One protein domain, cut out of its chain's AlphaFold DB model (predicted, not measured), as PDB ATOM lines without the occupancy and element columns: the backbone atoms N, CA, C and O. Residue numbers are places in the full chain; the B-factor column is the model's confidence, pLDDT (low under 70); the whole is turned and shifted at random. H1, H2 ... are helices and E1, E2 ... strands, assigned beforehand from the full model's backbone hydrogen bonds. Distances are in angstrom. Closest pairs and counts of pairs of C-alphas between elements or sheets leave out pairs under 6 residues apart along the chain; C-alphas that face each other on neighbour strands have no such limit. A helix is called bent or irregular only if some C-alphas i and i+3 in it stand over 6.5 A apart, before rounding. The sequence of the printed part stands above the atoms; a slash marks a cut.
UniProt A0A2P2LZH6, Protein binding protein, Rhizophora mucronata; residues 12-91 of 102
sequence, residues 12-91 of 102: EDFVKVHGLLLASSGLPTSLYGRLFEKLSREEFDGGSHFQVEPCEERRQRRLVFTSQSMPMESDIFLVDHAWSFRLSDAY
ATOM      1  N   GLU A  12     210.975 146.211  91.087       95.56
ATOM      2  CA  GLU A  12     210.859 145.121  90.123       95.56
ATOM      3  C   GLU A  12     210.547 145.645  88.716       95.56
ATOM      4  O   GLU A  12     211.188 145.221  87.751       95.56
ATOM      5  N   ASP A  13     209.619 146.600  88.590       94.62
ATOM      6  CA  ASP A  13     209.323 147.252  87.311       94.62
ATOM      7  C   ASP A  13     210.542 148.010  86.787       94.62
ATOM      8  O   ASP A  13     210.870 147.920  85.603       94.62
ATOM      9  N   PHE A  14     211.253 148.708  87.675       94.69
ATOM     10  CA  PHE A  14     212.456 149.456  87.328       94.69
ATOM     11  C   PHE A  14     213.537 148.544  86.744       94.69
ATOM     12  O   PHE A  14     214.040 148.804  85.650       94.69
ATOM     13  N   VAL A  15     213.850 147.431  87.412       94.50
ATOM     14  CA  VAL A  15     214.837 146.455  86.922       94.50
ATOM     15  C   VAL A  15     214.353 145.771  85.646       94.50
ATOM     16  O   VAL A  15     215.147 145.541  84.736       94.50
ATOM     17  N   LYS A  16     213.058 145.473  85.526       94.38
ATOM     18  CA  LYS A  16     212.495 144.845  84.326       94.38
ATOM     19  C   LYS A  16     212.580 145.755  83.100       94.38
ATOM     20  O   LYS A  16     212.899 145.276  82.014       94.38
ATOM     21  N   VAL A  17     212.298 147.047  83.263       94.12
ATOM     22  CA  VAL A  17     212.310 148.031  82.170       94.12
ATOM     23  C   VAL A  17     213.737 148.481  81.839       94.12
ATOM     24  O   VAL A  17     214.082 148.605  80.666       94.12
ATOM     25  N   HIS A  18     214.584 148.688  82.850       92.69
ATOM     26  CA  HIS A  18     215.916 149.283  82.688       92.69
ATOM     27  C   HIS A  18     217.082 148.306  82.862       92.69
ATOM     28  O   HIS A  18     218.231 148.729  82.778       92.69
ATOM     29  N   GLY A  19     216.836 147.008  83.056       91.56
ATOM     30  CA  GLY A  19     217.870 146.021  83.388       91.56
ATOM     31  C   GLY A  19     219.065 146.004  82.434       91.56
ATOM     32  O   GLY A  19     220.205 145.924  82.885       91.56
ATOM     33  N   LEU A  20     218.829 146.169  81.127       92.31
ATOM     34  CA  LEU A  20     219.908 146.256  80.136       92.31
ATOM     35  C   LEU A  20     220.763 147.521  80.316       92.31
ATOM     36  O   LEU A  20     221.989 147.453  80.235       92.31
ATOM     37  N   LEU A  21     220.128 148.668  80.575       93.38
ATOM     38  CA  LEU A  21     220.819 149.940  80.803       93.38
ATOM     39  C   LEU A  21     221.609 149.901  82.111       93.38
ATOM     40  O   LEU A  21     222.766 150.307  82.135       93.38
ATOM     41  N   LEU A  22     221.015 149.342  83.168       93.94
ATOM     42  CA  LEU A  22     221.673 149.129  84.454       93.94
ATOM     43  C   LEU A  22     222.914 148.241  84.294       93.94
ATOM     44  O   LEU A  22     224.000 148.647  84.691       93.94
ATOM     45  N   ALA A  23     222.799 147.098  83.613       90.88
ATOM     46  CA  ALA A  23     223.943 146.222  83.346       90.88
ATOM     47  C   ALA A  23     225.041 146.908  82.512       90.88
ATOM     48  O   ALA A  23     226.227 146.697  82.748       90.88
ATOM     49  N   SER A  24     224.650 147.760  81.561       93.38
ATOM     50  CA  SER A  24     225.588 148.495  80.703       93.38
ATOM     51  C   SER A  24     226.233 149.698  81.402       93.38
ATOM     52  O   SER A  24     227.263 150.185  80.946       93.38
ATOM     53  N   SER A  25     225.647 150.181  82.501       90.44
ATOM     54  CA  SER A  25     226.128 151.355  83.241       90.44
ATOM     55  C   SER A  25     227.393 151.097  84.064       90.44
ATOM     56  O   SER A  25     228.037 152.046  84.505       90.44
ATOM     57  N   GLY A  26     227.741 149.827  84.297       90.56
ATOM     58  CA  GLY A  26     228.843 149.444  85.183       90.56
ATOM     59  C   GLY A  26     228.561 149.691  86.668       90.56
ATOM     60  O   GLY A  26     229.474 149.581  87.481       90.56
ATOM     61  N   LEU A  27     227.318 150.024  87.036       91.81
ATOM     62  CA  LEU A  27     226.929 150.200  88.429       91.81
ATOM     63  C   LEU A  27     226.871 148.842  89.155       91.81
ATOM     64  O   LEU A  27     226.309 147.879  88.625       91.81
ATOM     65  N   PRO A  28     227.382 148.760  90.395       93.69
ATOM     66  CA  PRO A  28     227.161 147.614  91.266       93.69
ATOM     67  C   PRO A  28     225.666 147.353  91.464       93.69
ATOM     68  O   PRO A  28     224.890 148.274  91.728       93.69
ATOM     69  N   THR A  29     225.253 146.087  91.402       93.69
ATOM     70  CA  THR A  29     223.838 145.701  91.559       93.69
ATOM     71  C   THR A  29     223.277 146.081  92.935       93.69
ATOM     72  O   THR A  29     222.089 146.369  93.058       93.69
ATOM     73  N   SER A  30     224.135 146.155  93.959       94.06
ATOM     74  CA  SER A  30     223.790 146.649  95.300       94.06
ATOM     75  C   SER A  30     223.273 148.093  95.301       94.06
ATOM     76  O   SER A  30     222.509 148.460  96.191       94.06
ATOM     77  N   LEU A  31     223.636 148.904  94.300       95.62
ATOM     78  CA  LEU A  31     223.233 150.307  94.193       95.62
ATOM     79  C   LEU A  31     221.957 150.522  93.372       95.62
ATOM     80  O   LEU A  31     221.430 151.633  93.368       95.62
ATOM     81  N   TYR A  32     221.415 149.498  92.707       95.75
ATOM     82  CA  TYR A  32     220.225 149.661  91.858       95.75
ATOM     83  C   TYR A  32     218.999 150.089  92.665       95.75
ATOM     84  O   TYR A  32     218.248 150.954  92.221       95.75
ATOM     85  N   GLY A  33     218.816 149.521  93.862       95.56
ATOM     86  CA  GLY A  33     217.731 149.917  94.762       95.56
ATOM     87  C   GLY A  33     217.859 151.378  95.190       95.56
ATOM     88  O   GLY A  33     216.891 152.129  95.131       95.56
ATOM     89  N   ARG A  34     219.081 151.815  95.513       95.56
ATOM     90  CA  ARG A  34     219.353 153.202  95.901       95.56
ATOM     91  C   ARG A  34     219.134 154.185  94.751       95.56
ATOM     92  O   ARG A  34     218.569 155.254  94.958       95.56
ATOM     93  N   LEU A  35     219.546 153.814  93.538       95.62
ATOM     94  CA  LEU A  35     219.265 154.581  92.326       95.62
ATOM     95  C   LEU A  35     217.757 154.734  92.111       95.62
ATOM     96  O   LEU A  35     217.286 155.842  91.866       95.62
ATOM     97  N   PHE A  36     217.008 153.635  92.228       96.19
ATOM     98  CA  PHE A  36     215.556 153.649  92.102       96.19
ATOM     99  C   PHE A  36     214.914 154.588  93.126       96.19
ATOM    100  O   PHE A  36     214.165 155.475  92.734       96.19
ATOM    101  N   GLU A  37     215.266 154.471  94.410       95.81
ATOM    102  CA  GLU A  37     214.737 155.345  95.464       95.81
ATOM    103  C   GLU A  37     214.980 156.830  95.175       95.81
ATOM    104  O   GLU A  37     214.051 157.636  95.281       95.81
ATOM    105  N   LYS A  38     216.206 157.191  94.773       95.12
ATOM    106  CA  LYS A  38     216.560 158.579  94.452       95.12
ATOM    107  C   LYS A  38     215.812 159.093  93.224       95.12
ATOM    108  O   LYS A  38     215.301 160.208  93.256       95.12
ATOM    109  N   LEU A  39     215.680 158.283  92.171       93.06
ATOM    110  CA  LEU A  39     214.910 158.649  90.977       93.06
ATOM    111  C   LEU A  39     213.416 158.799  91.279       93.06
ATOM    112  O   LEU A  39     212.800 159.758  90.827       93.06
ATOM    113  N   SER A  40     212.832 157.895  92.070       92.69
ATOM    114  CA  SER A  40     211.420 157.958  92.464       92.69
ATOM    115  C   SER A  40     211.090 159.169  93.337       92.69
ATOM    116  O   SER A  40     209.937 159.598  93.363       92.69
ATOM    117  N   ARG A  41     212.077 159.701  94.066       92.81
ATOM    118  CA  ARG A  41     211.942 160.886  94.927       92.81
ATOM    119  C   ARG A  41     212.436 162.177  94.285       92.81
ATOM    120  O   ARG A  41     212.320 163.219  94.922       92.81
ATOM    121  N   GLU A  42     212.985 162.108  93.074       90.12
ATOM    122  CA  GLU A  42     213.653 163.242  92.423       90.12
ATOM    123  C   GLU A  42     214.757 163.855  93.316       90.12
ATOM    124  O   GLU A  42     214.915 165.070  93.429       90.12
ATOM    125  N   GLU A  43     215.532 163.000  93.991       91.44
ATOM    126  CA  GLU A  43     216.592 163.403  94.920       91.44
ATOM    127  C   GLU A  43     217.932 163.590  94.184       91.44
ATOM    128  O   GLU A  43     218.650 162.626  93.910       91.44
ATOM    129  N   PHE A  44     218.272 164.843  93.860       89.12
ATOM    130  CA  PHE A  44     219.499 165.232  93.144       89.12
ATOM    131  C   PHE A  44     220.580 165.762  94.093       89.12
ATOM    132  O   PHE A  44     220.796 166.967  94.234       89.12
ATOM    133  N   ASP A  45     221.268 164.845  94.761       89.44
ATOM    134  CA  ASP A  45     222.180 165.132  95.869       89.44
ATOM    135  C   ASP A  45     223.645 165.374  95.462       89.44
ATOM    136  O   ASP A  45     224.487 165.686  96.306       89.44
ATOM    137  N   GLY A  46     223.979 165.300  94.170       87.31
ATOM    138  CA  GLY A  46     225.360 165.460  93.708       87.31
ATOM    139  C   GLY A  46     226.002 166.795  94.112       87.31
ATOM    140  O   GLY A  46     227.180 166.829  94.455       87.31
ATOM    141  N   GLY A  47     225.232 167.886  94.158       81.31
ATOM    142  CA  GLY A  47     225.741 169.208  94.551       81.31
ATOM    143  C   GLY A  47     226.123 169.336  96.031       81.31
ATOM    144  O   GLY A  47     226.902 170.218  96.385       81.31
ATOM    145  N   SER A  48     225.610 168.462  96.901       84.12
ATOM    146  CA  SER A  48     225.968 168.441  98.326       84.12
ATOM    147  C   SER A  48     227.298 167.723  98.580       84.12
ATOM    148  O   SER A  48     227.979 168.015  99.562       84.12
ATOM    149  N   HIS A  49     227.686 166.816  97.679       84.75
ATOM    150  CA  HIS A  49     228.869 165.961  97.816       84.75
ATOM    151  C   HIS A  49     230.028 166.345  96.891       84.75
ATOM    152  O   HIS A  49     231.180 165.988  97.156       84.75
ATOM    153  N   PHE A  50     229.739 167.072  95.811       84.62
ATOM    154  CA  PHE A  50     230.731 167.466  94.823       84.62
ATOM    155  C   PHE A  50     230.615 168.944  94.478       84.62
ATOM    156  O   PHE A  50     229.528 169.479  94.263       84.62
ATOM    157  N   GLN A  51     231.768 169.589  94.344       78.94
ATOM    158  CA  GLN A  51     231.877 170.957  93.861       78.94
ATOM    159  C   GLN A  51     232.776 171.004  92.628       78.94
ATOM    160  O   GLN A  51     233.765 170.282  92.533       78.94
ATOM    161  N   VAL A  52     232.443 171.873  91.677       76.75
ATOM    162  CA  VAL A  52     233.329 172.174  90.552       76.75
ATOM    163  C   VAL A  52     234.242 173.323  90.951       76.75
ATOM    164  O   VAL A  52     233.770 174.438  91.184       76.75
ATOM    165  N   GLU A  53     235.541 173.053  91.023       73.56
ATOM    166  CA  GLU A  53     236.559 174.075  91.229       73.56
ATOM    167  C   GLU A  53     236.977 174.666  89.869       73.56
ATOM    168  O   GLU A  53     237.366 173.914  88.961       73.56
ATOM    169  N   PRO A  54     236.868 175.996  89.685       66.44
ATOM    170  CA  PRO A  54     237.389 176.660  88.503       66.44
ATOM    171  C   PRO A  54     238.920 176.663  88.554       66.44
ATOM    172  O   PRO A  54     239.515 177.201  89.483       66.44
ATOM    173  N   CYS A  55     239.565 176.067  87.552       66.56
ATOM    174  CA  CYS A  55     241.016 176.132  87.415       66.56
ATOM    175  C   CYS A  55     241.408 177.389  86.624       66.56
ATOM    176  O   CYS A  55     240.836 177.659  85.564       66.56
ATOM    177  N   GLU A  56     242.392 178.139  87.126       67.94
ATOM    178  CA  GLU A  56     242.913 179.372  86.509       67.94
ATOM    179  C   GLU A  56     243.407 179.137  85.061       67.94
ATOM    180  O   GLU A  56     243.278 180.005  84.193       67.94
ATOM    181  N   GLU A  57     243.868 177.922  84.743       65.81
ATOM    182  CA  GLU A  57     244.203 177.490  83.381       65.81
ATOM    183  C   GLU A  57     242.947 177.034  82.615       65.81
ATOM    184  O   GLU A  57     242.690 175.845  82.451       65.81
ATOM    185  N   ARG A  58     242.158 178.028  82.185       58.94
ATOM    186  CA  ARG A  58     241.059 178.153  81.186       58.94
ATOM    187  C   ARG A  58     240.422 176.955  80.433       58.94
ATOM    188  O   ARG A  58     239.584 177.200  79.568       58.94
ATOM    189  N   ARG A  59     240.710 175.683  80.708       60.38
ATOM    190  CA  ARG A  59     240.065 174.523  80.057       60.38
ATOM    191  C   ARG A  59     239.805 173.315  80.953       60.38
ATOM    192  O   ARG A  59     239.211 172.354  80.468       60.38
ATOM    193  N   GLN A  60     240.194 173.332  82.228       59.34
ATOM    194  CA  GLN A  60     239.944 172.202  83.124       59.34
ATOM    195  C   GLN A  60     238.970 172.574  84.242       59.34
ATOM    196  O   GLN A  60     239.197 173.496  85.019       59.34
ATOM    197  N   ARG A  61     237.863 171.830  84.317       63.94
ATOM    198  CA  ARG A  61     236.944 171.832  85.459       63.94
ATOM    199  C   ARG A  61     237.315 170.637  86.324       63.94
ATOM    200  O   ARG A  61     237.250 169.508  85.838       63.94
ATOM    201  N   ARG A  62     237.734 170.871  87.567       69.81
ATOM    202  CA  ARG A  62     238.050 169.793  88.508       69.81
ATOM    203  C   ARG A  62     236.834 169.525  89.384       69.81
ATOM    204  O   ARG A  62     236.260 170.453  89.944       69.81
ATOM    205  N   LEU A  63     236.444 168.256  89.485       71.25
ATOM    206  CA  LEU A  63     235.448 167.826  90.458       71.25
ATOM    207  C   LEU A  63     236.162 167.616  91.797       71.25
ATOM    208  O   LEU A  63     237.120 166.846  91.874       71.25
ATOM    209  N   VAL A  64     235.721 168.320  92.829       75.69
ATOM    210  CA  VAL A  64     236.254 168.226  94.185       75.69
ATOM    211  C   VAL A  64     235.238 167.505  95.046       75.69
ATOM    212  O   VAL A  64     234.059 167.861  95.062       75.69
ATOM    213  N   PHE A  65     235.707 166.485  95.753       78.56
ATOM    214  CA  PHE A  65     234.897 165.750  96.704       78.56
ATOM    215  C   PHE A  65     234.850 166.489  98.043       78.56
ATOM    216  O   PHE A  65     235.897 166.841  98.585       78.56
ATOM    217  N   THR A  66     233.650 166.738  98.567       71.62
ATOM    218  CA  THR A  66     233.458 167.546  99.783       71.62
ATOM    219  C   THR A  66     233.278 166.710 101.049       71.62
ATOM    220  O   THR A  66     233.350 167.258 102.147       71.62
ATOM    221  N   SER A  67     233.050 165.393 100.944       73.44
ATOM    222  CA  SER A  67     232.860 164.545 102.132       73.44
ATOM    223  C   SER A  67     234.188 163.999 102.673       73.44
ATOM    224  O   SER A  67     235.161 163.834 101.943       73.44
ATOM    225  N   GLN A  68     234.238 163.705 103.976       74.00
ATOM    226  CA  GLN A  68     235.482 163.321 104.662       74.00
ATOM    227  C   GLN A  68     236.025 161.939 104.258       74.00
ATOM    228  O   GLN A  68     237.231 161.720 104.303       74.00
ATOM    229  N   SER A  69     235.150 160.995 103.897       81.69
ATOM    230  CA  SER A  69     235.510 159.637 103.471       81.69
ATOM    231  C   SER A  69     234.321 158.988 102.763       81.69
ATOM    232  O   SER A  69     233.180 159.205 103.172       81.69
ATOM    233  N   MET A  70     234.576 158.198 101.717       82.75
ATOM    234  CA  MET A  70     233.553 157.402 101.037       82.75
ATOM    235  C   MET A  70     234.098 156.000 100.741       82.75
ATOM    236  O   MET A  70     235.078 155.877 100.001       82.75
ATOM    237  N   PRO A  71     233.510 154.943 101.325       88.12
ATOM    238  CA  PRO A  71     233.873 153.573 100.996       88.12
ATOM    239  C   PRO A  71     233.573 153.231  99.532       88.12
ATOM    240  O   PRO A  71     232.751 153.862  98.868       88.12
ATOM    241  N   MET A  72     234.232 152.190  99.030       87.94
ATOM    242  CA  MET A  72     233.968 151.668  97.692       87.94
ATOM    243  C   MET A  72     232.509 151.198  97.577       87.94
ATOM    244  O   MET A  72     232.008 150.522  98.473       87.94
ATOM    245  N   GLU A  73     231.849 151.570  96.474       89.88
ATOM    246  CA  GLU A  73     230.477 151.151  96.135       89.88
ATOM    247  C   GLU A  73     229.425 151.470  97.218       89.88
ATOM    248  O   GLU A  73     228.411 150.784  97.325       89.88
ATOM    249  N   SER A  74     229.641 152.510  98.032       90.62
ATOM    250  CA  SER A  74     228.719 152.857  99.123       90.62
ATOM    251  C   SER A  74     227.533 153.722  98.697       90.62
ATOM    252  O   SER A  74     226.538 153.786  99.419       90.62
ATOM    253  N   ASP A  75     227.643 154.447  97.580       91.56
ATOM    254  CA  ASP A  75     226.651 155.449  97.182       91.56
ATOM    255  C   ASP A  75     226.603 155.692  95.666       91.56
ATOM    256  O   ASP A  75     227.529 155.347  94.931       91.56
ATOM    257  N   ILE A  76     225.515 156.316  95.220       92.44
ATOM    258  CA  ILE A  76     225.282 156.802  93.860       92.44
ATOM    259  C   ILE A  76     224.674 158.200  93.937       92.44
ATOM    260  O   ILE A  76     223.706 158.393  94.662       92.44
ATOM    261  N   PHE A  77     225.201 159.168  93.192       91.38
ATOM    262  CA  PHE A  77     224.769 160.566  93.287       91.38
ATOM    263  C   PHE A  77     224.099 161.015  92.000       91.38
ATOM    264  O   PHE A  77     224.636 160.790  90.913       91.38
ATOM    265  N   LEU A  78     222.942 161.663  92.124       91.19
ATOM    266  CA  LEU A  78     222.210 162.173  90.970       91.19
ATOM    267  C   LEU A  78     222.505 163.655  90.764       91.19
ATOM    268  O   LEU A  78     222.544 164.446  91.708       91.19
ATOM    269  N   VAL A  79     222.712 164.029  89.504       85.88
ATOM    270  CA  VAL A  79     222.926 165.412  89.079       85.88
ATOM    271  C   VAL A  79     221.883 165.739  88.030       85.88
ATOM    272  O   VAL A  79     221.711 164.990  87.070       85.88
ATOM    273  N   ASP A  80     221.207 166.866  88.210       81.25
ATOM    274  CA  ASP A  80     220.265 167.367  87.223       81.25
ATOM    275  C   ASP A  80     220.979 168.133  86.088       81.25
ATOM    276  O   ASP A  80     221.961 168.867  86.292       81.25
ATOM    277  N   HIS A  81     220.473 167.965  84.864       68.00
ATOM    278  CA  HIS A  81     221.020 168.604  83.666       68.00
ATOM    279  C   HIS A  81     220.806 170.125  83.639       68.00
ATOM    280  O   HIS A  81     221.638 170.833  83.072       68.00
ATOM    281  N   ALA A  82     219.744 170.650  84.255       56.59
ATOM    282  CA  ALA A  82     219.493 172.089  84.319       56.59
ATOM    283  C   ALA A  82     220.363 172.773  85.386       56.59
ATOM    284  O   ALA A  82     220.798 173.904  85.180       56.59
ATOM    285  N   TRP A  83     220.691 172.087  86.489       51.78
ATOM    286  CA  TRP A  83     221.572 172.640  87.534       51.78
ATOM    287  C   TRP A  83     223.058 172.587  87.142       51.78
ATOM    288  O   TRP A  83     223.832 173.495  87.450       51.78
ATOM    289  N   SER A  84     223.491 171.565  86.402       53.75
ATOM    290  CA  SER A  84     224.871 171.495  85.891       53.75
ATOM    291  C   SER A  84     225.168 172.508  84.771       53.75
ATOM    292  O   SER A  84     226.338 172.738  84.446       53.75
ATOM    293  N   PHE A  85     224.141 173.175  84.234       49.34
ATOM    294  CA  PHE A  85     224.271 174.258  83.267       49.34
ATOM    295  C   PHE A  85     224.391 175.608  83.986       49.34
ATOM    296  O   PHE A  85     223.410 176.201  84.437       49.34
ATOM    297  N   ARG A  86     225.611 176.143  84.099       54.25
ATOM    298  CA  ARG A  86     225.777 177.532  84.540       54.25
ATOM    299  C   ARG A  86     225.397 178.456  83.386       54.25
ATOM    300  O   ARG A  86     225.977 178.367  82.312       54.25
ATOM    301  N   LEU A  87     224.462 179.378  83.626       48.56
ATOM    302  CA  LEU A  87     224.042 180.441  82.694       48.56
ATOM    303  C   LEU A  87     225.218 181.225  82.068       48.56
ATOM    304  O   LEU A  87     225.071 181.791  80.988       48.56
ATOM    305  N   SER A  88     226.390 181.223  82.710       51.31
ATOM    306  CA  SER A  88     227.641 181.772  82.179       51.31
ATOM    307  C   SER A  88     228.124 181.084  80.891       51.31
ATOM    308  O   SER A  88     228.685 181.760  80.036       51.31
ATOM    309  N   ASP A  89     227.873 179.779  80.726       51.53
ATOM    310  CA  ASP A  89     228.255 179.002  79.533       51.53
ATOM    311  C   ASP A  89     227.196 179.104  78.414       51.53
ATOM    312  O   ASP A  89     227.496 178.858  77.243       51.53
ATOM    313  N   ALA A  90     225.962 179.510  78.747       46.41
ATOM    314  CA  ALA A  90     224.863 179.640  77.790       46.41
ATOM    315  C   ALA A  90     225.147 180.724  76.741       46.41
ATOM    316  O   ALA A  90     224.948 180.496  75.553       46.41
ATOM    317  N   TYR A  91     225.674 181.877  77.166       45.62
ATOM    318  CA  TYR A  91     225.968 182.987  76.252       45.62
ATOM    319  C   TYR A  91     227.067 182.646  75.231       45.62
ATOM    320  O   TYR A  91     226.973 183.063  74.080       45.62
TER     321      TYR A  91
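What this domain is: This is residues 12 to 91 of the 102 residues of the protein "Protein binding protein" of Rhizophora mucronata (UniProt A0A2P2LZH6). Look for two separate ends in a loose model: a steeply tilted pair of helices, H1 and H2, at one end, and a small two-stranded hairpin, E1 and E2, at the other, with short H3 leading into it. After the hairpin, residues 66 to 86 loop back past the middle, and residues 85 to 91, with H4, stick out. The 80 printed residues have four named helices and two antiparallel strands, in the order H1 H2 H3 E1 E2 H4, class mixed. The radius of gyration of the C-alphas is 15.5 A; the spans are 46 by 33 by 23 A.

How they stand to each other: Start at H1, residues 12 to 24, and go on to H2, residues 29 to 41. They only just touch, with 3 pairs of C-alphas within 8 A, H2 with residues 32 to 36 alone; the closest C-alphas are those of Phe 14 and Phe 36, 7.1 A apart. They stand at a steep tilt of 59 degrees, opposite ways. H3, residues 46 to 49, is apart from H2. In the hairpin of E1, residues 50 to 54, and E2, residues 61 to 65, find N 51 and O 64 at 3.0 A and N 64 and O 51 at 2.8 A, within hydrogen-bond range. H4, residues 87 to 91, is apart from H1, H2, H3 and E1. O i to N i+4 pairs within range are 7 of 9 in H1, 7 of 9 in H2 and 0 of 1 in H4, where 1 of 2 O i to N i+3 pairs is; H3 is too short for an i+4 pair.

Where its parts are: Find C-alpha 12 at (210.859, 145.121, 90.123); from there H1 runs 17.8 A. It is irregular, C-alphas 17 and 20 being 8.1 A apart; H2, 19.6 A, is only just irregular, C-alphas 30 and 33 being 6.9 A apart. H3 measures 5.4 A, E1 13.0 A, E2 12.9 A and H4 7.2 A, ending at C-alpha 91, (225.968, 182.987, 76.252).

The domain as a whole: The C-alphas of Glu 12 and Glu 56, 47.0 A apart, are the two farthest apart. The printed part has no cut; the link from E2 to H4, 21 residues, is long. Confidence is under 70 at residues 54 to 62 and 81 to 91.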